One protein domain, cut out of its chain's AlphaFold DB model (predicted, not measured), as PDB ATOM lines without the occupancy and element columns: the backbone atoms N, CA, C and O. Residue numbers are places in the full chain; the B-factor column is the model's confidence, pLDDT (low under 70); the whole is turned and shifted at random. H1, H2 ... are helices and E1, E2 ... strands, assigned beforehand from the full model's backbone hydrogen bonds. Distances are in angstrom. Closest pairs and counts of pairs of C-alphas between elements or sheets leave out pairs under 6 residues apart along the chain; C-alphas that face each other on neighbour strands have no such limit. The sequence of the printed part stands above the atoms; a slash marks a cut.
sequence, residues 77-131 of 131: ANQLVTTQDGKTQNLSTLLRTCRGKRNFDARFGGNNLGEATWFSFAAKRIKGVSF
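Overview. This is residues 77 to 131 of the 131 residues of the protein "DDE_Tnp_1 domain-containing protein" of Octadecabacter arcticus 238 (UniProt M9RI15). Two small hairpins, E1 with E2 and E3 with E4, join through E1 and E3 into one twisted sheet, with the short helix H1 beside its strands. The long link from E3 to E4 reaches one end of the shape and the tail after E4 the other. The 55 printed residues, under half in named elements, hold one named helix and four named strands, E1 E2 H1 E3 E4 along the chain; the class is mostly strand, and the sheet, E2 E1 E3 E4, is antiparallel. The whole is only just loose, close to compact, with a radius of gyration of the C-alphas of 12.2 A and spans of 39 by 21 by 15 A.

Along the chain. E1, residues 80 to 83, begins with C-alpha 80 at (-28.012, -36.147, -15.553). E2 is residues 88 to 90 and H1 is residues 91 to 94. E3, residues 102 to 107, is 15.3 A long. E4, residues 119 to 123, is 11.6 A long and ends with C-alpha 123 at (-38.658, -35.649, -24.491).

Arrangement. In the hairpin E1 and E2, N 81 and O 89 are 3.0 A apart, within hydrogen-bond range. E1 and E3 are antiparallel, with N 82 and O 107 at 3.1 A. In the hairpin E3 and E4, N 102 and O 123 are at 2.8 A. The pairing is staggered: E3 pairs with E4 over residues 102 to 106 and with E1 over 106 to 107. H1 is on the sheet at a height of 5.7 A, over none of the strands; its closest C-alpha pair with E1 is Leu 80 and Leu 91, 6.3 A. E2, H1 and E3 form a split strand-helix-strand unit, two strands of one sheet with a helix between them along the chain and another strand, E1, between them in the sheet, and its crossover is right-handed. H1 is too short for an O i to N i+4 pair; its one O i to N i+3 pair is within range.

Size, cuts and confidence. The C-alphas farthest apart, Gly 114 and Phe 131, are 39.7 A apart. The link E3 to E4 is long, and the printed part has no cut. The mean pLDDT of the printed part is 75.8; residue 99, residues 109 to 116 and residues 127 to 131 are under 70.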
ATOM      1  N   ALA A  77     -33.197 -29.109 -17.259       82.38
ATOM      2  CA  ALA A  77     -32.354 -29.302 -18.440       82.38
ATOM      3  C   ALA A  77     -30.962 -29.879 -18.102       82.38
ATOM      4  O   ALA A  77     -30.393 -30.611 -18.903       82.38
ATOM      5  N   ASN A  78     -30.431 -29.579 -16.915       85.19
ATOM      6  CA  ASN A  78     -29.160 -30.097 -16.405       85.19
ATOM      7  C   ASN A  78     -29.308 -31.407 -15.612       85.19
ATOM      8  O   ASN A  78     -28.393 -31.794 -14.892       85.19
ATOM      9  N   GLN A  79     -30.461 -32.072 -15.686       85.56
ATOM     10  CA  GLN A  79     -30.610 -33.388 -15.087       85.56
ATOM     11  C   GLN A  79     -29.689 -34.373 -15.815       85.56
ATOM     12  O   GLN A  79     -29.736 -34.480 -17.044       85.56
ATOM     13  N   LEU A  80     -28.873 -35.088 -15.043       86.88
ATOM     14  CA  LEU A  80     -28.012 -36.147 -15.553       86.88
ATOM     15  C   LEU A  80     -28.831 -37.402 -15.845       86.88
ATOM     16  O   LEU A  80     -29.672 -37.811 -15.037       86.88
ATOM     17  N   VAL A  81     -28.548 -38.000 -16.998       86.50
ATOM     18  CA  VAL A  81     -29.099 -39.277 -17.447       86.50
ATOM     19  C   VAL A  81     -27.980 -40.163 -17.969       86.50
ATOM     20  O   VAL A  81     -27.056 -39.668 -18.617       86.50
ATOM     21  N   THR A  82     -28.082 -41.465 -17.711       88.44
ATOM     22  CA  THR A  82     -27.216 -42.476 -18.329       88.44
ATOM     23  C   THR A  82     -27.996 -43.181 -19.432       88.44
ATOM     24  O   THR A  82     -29.074 -43.716 -19.168       88.44
ATOM     25  N   THR A  83     -27.479 -43.155 -20.661       87.50
ATOM     26  CA  THR A  83     -28.061 -43.862 -21.817       87.50
ATOM     27  C   THR A  83     -27.551 -45.304 -21.895       87.50
ATOM     28  O   THR A  83     -26.614 -45.666 -21.183       87.50
ATOM     29  N   GLN A  84     -28.145 -46.128 -22.765       83.88
ATOM     30  CA  GLN A  84     -27.749 -47.535 -22.962       83.88
ATOM     31  C   GLN A  84     -26.258 -47.710 -23.291       83.88
ATOM     32  O   GLN A  84     -25.635 -48.641 -22.797       83.88
ATOM     33  N   ASP A  85     -25.654 -46.749 -23.994       84.31
ATOM     34  CA  ASP A  85     -24.211 -46.720 -24.294       84.31
ATOM     35  C   ASP A  85     -23.306 -46.496 -23.058       84.31
ATOM     36  O   ASP A  85     -22.113 -46.231 -23.199       84.31
ATOM     37  N   GLY A  86     -23.862 -46.465 -21.842       83.25
ATOM     38  CA  GLY A  86     -23.143 -46.198 -20.590       83.25
ATOM     39  C   GLY A  86     -22.746 -44.731 -20.380       83.25
ATOM     40  O   GLY A  86     -22.228 -44.366 -19.322       83.25
ATOM     41  N   LYS A  87     -23.013 -43.853 -21.354       85.25
ATOM     42  CA  LYS A  87     -22.671 -42.428 -21.289       85.25
ATOM     43  C   LYS A  87     -23.607 -41.684 -20.347       85.25
ATOM     44  O   LYS A  87     -24.822 -41.670 -20.543       85.25
ATOM     45  N   THR A  88     -23.025 -41.009 -19.358       88.62
ATOM     46  CA  THR A  88     -23.752 -40.096 -18.471       88.62
ATOM     47  C   THR A  88     -23.587 -38.664 -18.952       88.62
ATOM     48  O   THR A  88     -22.471 -38.169 -19.082       88.62
ATOM     49  N   GLN A  89     -24.699 -37.989 -19.225       88.75
ATOM     50  CA  GLN A  89     -24.689 -36.622 -19.739       88.75
ATOM     51  C   GLN A  89     -25.943 -35.850 -19.330       88.75
ATOM     52  O   GLN A  89     -26.961 -36.426 -18.947       88.75
ATOM     53  N   ASN A  90     -25.880 -34.523 -19.432       88.69
ATOM     54  CA  ASN A  90     -27.041 -33.665 -19.212       88.69
ATOM     55  C   ASN A  90     -28.114 -33.910 -20.279       88.69
ATOM     56  O   ASN A  90     -27.805 -34.038 -21.470       88.69
ATOM     57  N   LEU A  91     -29.388 -33.858 -19.881       85.75
ATOM     58  CA  LEU A  91     -30.508 -33.902 -20.826       85.75
ATOM     59  C   LEU A  91     -30.440 -32.791 -21.874       85.75
ATOM     60  O   LEU A  91     -30.775 -33.017 -23.033       85.75
ATOM     61  N   SER A  92     -29.975 -31.598 -21.505       85.31
ATOM     62  CA  SER A  92     -29.760 -30.491 -22.439       85.31
ATOM     63  C   SER A  92     -28.797 -30.861 -23.565       85.31
ATOM     64  O   SER A  92     -29.058 -30.513 -24.715       85.31
ATOM     65  N   THR A  93     -27.727 -31.597 -23.251       87.50
ATOM     66  CA  THR A  93     -26.749 -32.104 -24.219       87.50
ATOM     67  C   THR A  93     -27.369 -33.195 -25.083       87.50
ATOM     68  O   THR A  93     -27.275 -33.125 -26.308       87.50
ATOM     69  N   LEU A  94     -28.074 -34.150 -24.465       85.69
ATOM     70  CA  LEU A  94     -28.738 -35.247 -25.175       85.69
ATOM     71  C   LEU A  94     -29.806 -34.748 -26.162       85.69
ATOM     72  O   LEU A  94     -29.978 -35.307 -27.244       85.69
ATOM     73  N   LEU A  95     -30.517 -33.681 -25.804       85.25
ATOM     74  CA  LEU A  95     -31.593 -33.100 -26.606       85.25
ATOM     75  C   LEU A  95     -31.129 -31.915 -27.467       85.25
ATOM     76  O   LEU A  95     -31.950 -31.312 -28.158       85.25
ATOM     77  N   ARG A  96     -29.834 -31.564 -27.446       82.19
ATOM     78  CA  ARG A  96     -29.286 -30.374 -28.122       82.19
ATOM     79  C   ARG A  96     -29.564 -30.369 -29.622       82.19
ATOM     80  O   ARG A  96     -29.897 -29.326 -30.174       82.19
ATOM     81  N   THR A  97     -29.400 -31.516 -30.272       77.94
ATOM     82  CA  THR A  97     -29.499 -31.658 -31.732       77.94
ATOM     83  C   THR A  97     -30.918 -31.966 -32.213       77.94
ATOM     84  O   THR A  97     -31.159 -32.049 -33.415       77.94
ATOM     85  N   CYS A  98     -31.885 -32.107 -31.303       70.44
ATOM     86  CA  CYS A  98     -33.240 -32.515 -31.650       70.44
ATOM     87  C   CYS A  98     -34.103 -31.313 -32.048       70.44
ATOM     88  O   CYS A  98     -34.423 -30.457 -31.224       70.44
ATOM     89  N   ARG A  99     -34.568 -31.292 -33.303       66.25
ATOM     90  CA  ARG A  99     -35.579 -30.341 -33.807       66.25
ATOM     91  C   ARG A  99     -37.017 -30.831 -33.549       66.25
ATOM     92  O   ARG A  99     -37.904 -30.611 -34.361       66.25
ATOM     93  N   GLY A 100     -37.258 -31.529 -32.436       75.62
ATOM     94  CA  GLY A 100     -38.547 -32.172 -32.168       75.62
ATOM     95  C   GLY A 100     -38.557 -33.058 -30.924       75.62
ATOM     96  O   GLY A 100     -37.699 -32.932 -30.049       75.62
ATOM     97  N   LYS A 101     -39.558 -33.939 -30.845       81.69
ATOM     98  CA  LYS A 101     -39.630 -35.004 -29.838       81.69
ATOM     99  C   LYS A 101     -38.540 -36.037 -30.138       81.69
ATOM    100  O   LYS A 101     -38.448 -36.505 -31.267       81.69
ATOM    101  N   ARG A 102     -37.739 -36.393 -29.136       84.19
ATOM    102  CA  ARG A 102     -36.792 -37.509 -29.184       84.19
ATOM    103  C   ARG A 102     -37.296 -38.610 -28.264       84.19
ATOM    104  O   ARG A 102     -37.646 -38.319 -27.119       84.19
ATOM    105  N   ASN A 103     -37.286 -39.840 -28.761       87.50
ATOM    106  CA  ASN A 103     -37.418 -41.017 -27.920       87.50
ATOM    107  C   ASN A 103     -36.016 -41.547 -27.601       87.50
ATOM    108  O   ASN A 103     -35.164 -41.583 -28.491       87.50
ATOM    109  N   PHE A 104     -35.756 -41.882 -26.345       86.12
ATOM    110  CA  PHE A 104     -34.505 -42.505 -25.919       86.12
ATOM    111  C   PHE A 104     -34.725 -43.255 -24.612       86.12
ATOM    112  O   PHE A 104     -35.521 -42.822 -23.776       86.12
ATOM    113  N   ASP A 105     -33.969 -44.326 -24.420       87.88
ATOM    114  CA  ASP A 105     -33.943 -45.036 -23.153       87.88
ATOM    115  C   ASP A 105     -32.838 -44.468 -22.272       87.88
ATOM    116  O   ASP A 105     -31.695 -44.263 -22.703       87.88
ATOM    117  N   ALA A 106     -33.188 -44.182 -21.027       87.56
ATOM    118  CA  ALA A 106     -32.223 -43.748 -20.038       87.56
ATOM    119  C   ALA A 106     -32.630 -44.181 -18.636       87.56
ATOM    120  O   ALA A 106     -33.790 -44.483 -18.354       87.56
ATOM    121  N   ARG A 107     -31.657 -44.132 -17.735       86.50
ATOM    122  CA  ARG A 107     -31.879 -44.221 -16.295       86.50
ATOM    123  C   ARG A 107     -31.514 -42.909 -15.610       86.50
ATOM    124  O   ARG A 107     -30.632 -42.171 -16.064       86.50
ATOM    125  N   PHE A 108     -32.186 -42.644 -14.494       79.31
ATOM    126  CA  PHE A 108     -31.845 -41.559 -13.578       79.31
ATOM    127  C   PHE A 108     -31.102 -42.114 -12.362       79.31
ATOM    128  O   PHE A 108     -31.533 -43.103 -11.777       79.31
ATOM    129  N   GLY A 109     -30.031 -41.437 -11.945       67.62
ATOM    130  CA  GLY A 109     -29.192 -41.843 -10.812       67.62
ATOM    131  C   GLY A 109     -27.738 -42.063 -11.232       67.62
ATOM    132  O   GLY A 109     -27.469 -42.450 -12.365       67.62
ATOM    133  N   GLY A 110     -26.801 -41.748 -10.335       54.47
ATOM    134  CA  GLY A 110     -25.371 -42.008 -10.532       54.47
ATOM    135  C   GLY A 110     -25.005 -43.481 -10.309       54.47
ATOM    136  O   GLY A 110     -25.846 -44.276  -9.901       54.47
ATOM    137  N   ASN A 111     -23.733 -43.810 -10.552       47.56
ATOM    138  CA  ASN A 111     -23.148 -45.151 -10.734       47.56
ATOM    139  C   ASN A 111     -23.432 -46.253  -9.679       47.56
ATOM    140  O   ASN A 111     -23.031 -47.387  -9.915       47.56
ATOM    141  N   ASN A 112     -24.133 -45.985  -8.572       49.56
ATOM    142  CA  ASN A 112     -24.305 -46.914  -7.444       49.56
ATOM    143  C   ASN A 112     -25.761 -47.330  -7.184       49.56
ATOM    144  O   ASN A 112     -26.242 -47.232  -6.058       49.56
ATOM    145  N   LEU A 113     -26.476 -47.809  -8.200       51.81
ATOM    146  CA  LEU A 113     -27.791 -48.436  -8.018       51.81
ATOM    147  C   LEU A 113     -27.878 -49.662  -8.934       51.81
ATOM    148  O   LEU A 113     -28.100 -49.529 -10.138       51.81
ATOM    149  N   GLY A 114     -27.692 -50.848  -8.348       48.69
ATOM    150  CA  GLY A 114     -27.758 -52.156  -9.017       48.69
ATOM    151  C   GLY A 114     -29.122 -52.513  -9.622       48.69
ATOM    152  O   GLY A 114     -29.245 -53.551 -10.253       48.69
ATOM    153  N   GLU A 115     -30.122 -51.640  -9.492       56.56
ATOM    154  CA  GLU A 115     -31.474 -51.805 -10.039       56.56
ATOM    155  C   GLU A 115     -32.026 -50.466 -10.556       56.56
ATOM    156  O   GLU A 115     -33.154 -50.067 -10.278       56.56
ATOM    157  N   ALA A 116     -31.205 -49.677 -11.250       64.56
ATOM    158  CA  ALA A 116     -31.699 -48.438 -11.833       64.56
ATOM    159  C   ALA A 116     -32.636 -48.746 -13.016       64.56
ATOM    160  O   ALA A 116     -32.176 -49.122 -14.094       64.56
ATOM    161  N   THR A 117     -33.940 -48.571 -12.795       77.19
ATOM    162  CA  THR A 117     -35.010 -48.797 -13.775       77.19
ATOM    163  C   THR A 117     -34.742 -48.025 -15.063       77.19
ATOM    164  O   THR A 117     -34.477 -46.817 -15.049       77.19
ATOM    165  N   TRP A 118     -34.791 -48.740 -16.185       83.31
ATOM    166  CA  TRP A 118     -34.734 -48.144 -17.511       83.31
ATOM    167  C   TRP A 118     -36.097 -47.578 -17.861       83.31
ATOM    168  O   TRP A 118     -37.121 -48.240 -17.722       83.31
ATOM    169  N   PHE A 119     -36.098 -46.347 -18.343       81.81
ATOM    170  CA  PHE A 119     -37.306 -45.679 -18.779       81.81
ATOM    171  C   PHE A 119     -37.152 -45.284 -20.240       81.81
ATOM    172  O   PHE A 119     -36.157 -44.659 -20.622       81.81
ATOM    173  N   SER A 120     -38.180 -45.578 -21.029       84.06
ATOM    174  CA  SER A 120     -38.325 -45.013 -22.364       84.06
ATOM    175  C   SER A 120     -38.892 -43.605 -22.254       84.06
ATOM    176  O   SER A 120     -40.069 -43.398 -21.947       84.06
ATOM    177  N   PHE A 121     -38.042 -42.611 -22.492       80.31
ATOM    178  CA  PHE A 121     -38.432 -41.213 -22.450       80.31
ATOM    179  C   PHE A 121     -38.839 -40.713 -23.815       80.31
ATOM    180  O   PHE A 121     -38.159 -40.920 -24.812       80.31
ATOM    181  N   ALA A 122     -39.903 -39.928 -23.808       83.00
ATOM    182  CA  ALA A 122     -40.334 -39.086 -24.900       83.00
ATOM    183  C   ALA A 122     -40.104 -37.627 -24.483       83.00
ATOM    184  O   ALA A 122     -40.915 -37.060 -23.753       83.00
ATOM    185  N   ALA A 123     -39.007 -37.004 -24.922       81.56
ATOM    186  CA  ALA A 123     -38.658 -35.649 -24.491       81.56
ATOM    187  C   ALA A 123     -38.579 -34.664 -25.658       81.56
ATOM    188  O   ALA A 123     -38.091 -34.974 -26.742       81.56
ATOM    189  N   LYS A 124     -39.019 -33.432 -25.413       81.00
ATOM    190  CA  LYS A 124     -38.850 -32.295 -26.320       81.00
ATOM    191  C   LYS A 124     -38.315 -31.128 -25.508       81.00
ATOM    192  O   LYS A 124     -38.858 -30.804 -24.454       81.00
ATOM    193  N   ARG A 125     -37.277 -30.462 -26.012       75.94
ATOM    194  CA  ARG A 125     -36.822 -29.205 -25.416       75.94
ATOM    195  C   ARG A 125     -37.892 -28.137 -25.639       75.94
ATOM    196  O   ARG A 125     -38.245 -27.832 -26.777       75.94
ATOM    197  N   ILE A 126     -38.393 -27.560 -24.553       74.62
ATOM    198  CA  ILE A 126     -39.289 -26.404 -24.601       74.62
ATOM    199  C   ILE A 126     -38.392 -25.163 -24.686       74.62
ATOM    200  O   ILE A 126     -37.553 -24.948 -23.810       74.62
ATOM    201  N   LYS A 127     -38.494 -24.391 -25.775       66.25
ATOM    202  CA  LYS A 127     -37.831 -23.082 -25.871       66.25
ATOM    203  C   LYS A 127     -38.529 -22.156 -24.873       66.25
ATOM    204  O   LYS A 127     -39.748 -22.034 -24.927       66.25
ATOM    205  N   GLY A 128     -37.782 -21.592 -23.929       57.47
ATOM    206  CA  GLY A 128     -38.350 -20.690 -22.931       57.47
ATOM    207  C   GLY A 128     -38.832 -19.397 -23.585       57.47
ATOM    208  O   GLY A 128     -38.064 -18.753 -24.291       57.47
ATOM    209  N   VAL A 129     -40.085 -19.033 -23.323       43.41
ATOM    210  CA  VAL A 129     -40.421 -17.641 -23.016       43.41
ATOM    211  C   VAL A 129     -40.075 -17.501 -21.536       43.41
ATOM    212  O   VAL A 129     -40.535 -18.314 -20.730       43.41
ATOM    213  N   SER A 130     -39.168 -16.585 -21.200       33.50
ATOM    214  CA  SER A 130     -38.872 -16.254 -19.805       33.50
ATOM    215  C   SER A 130     -40.160 -15.763 -19.139       33.50
ATOM    216  O   SER A 130     -40.821 -14.889 -19.692       33.50
ATOM    217  N   PHE A 131     -40.514 -16.347 -17.997       35.50
ATOM    218  CA  PHE A 131     -41.415 -15.732 -17.024       35.50
ATOM    219  C   PHE A 131     -40.556 -15.220 -15.876       35.50
ATOM    220  O   PHE A 131     -39.592 -15.951 -15.531       35.50
TER     221      PHE A 131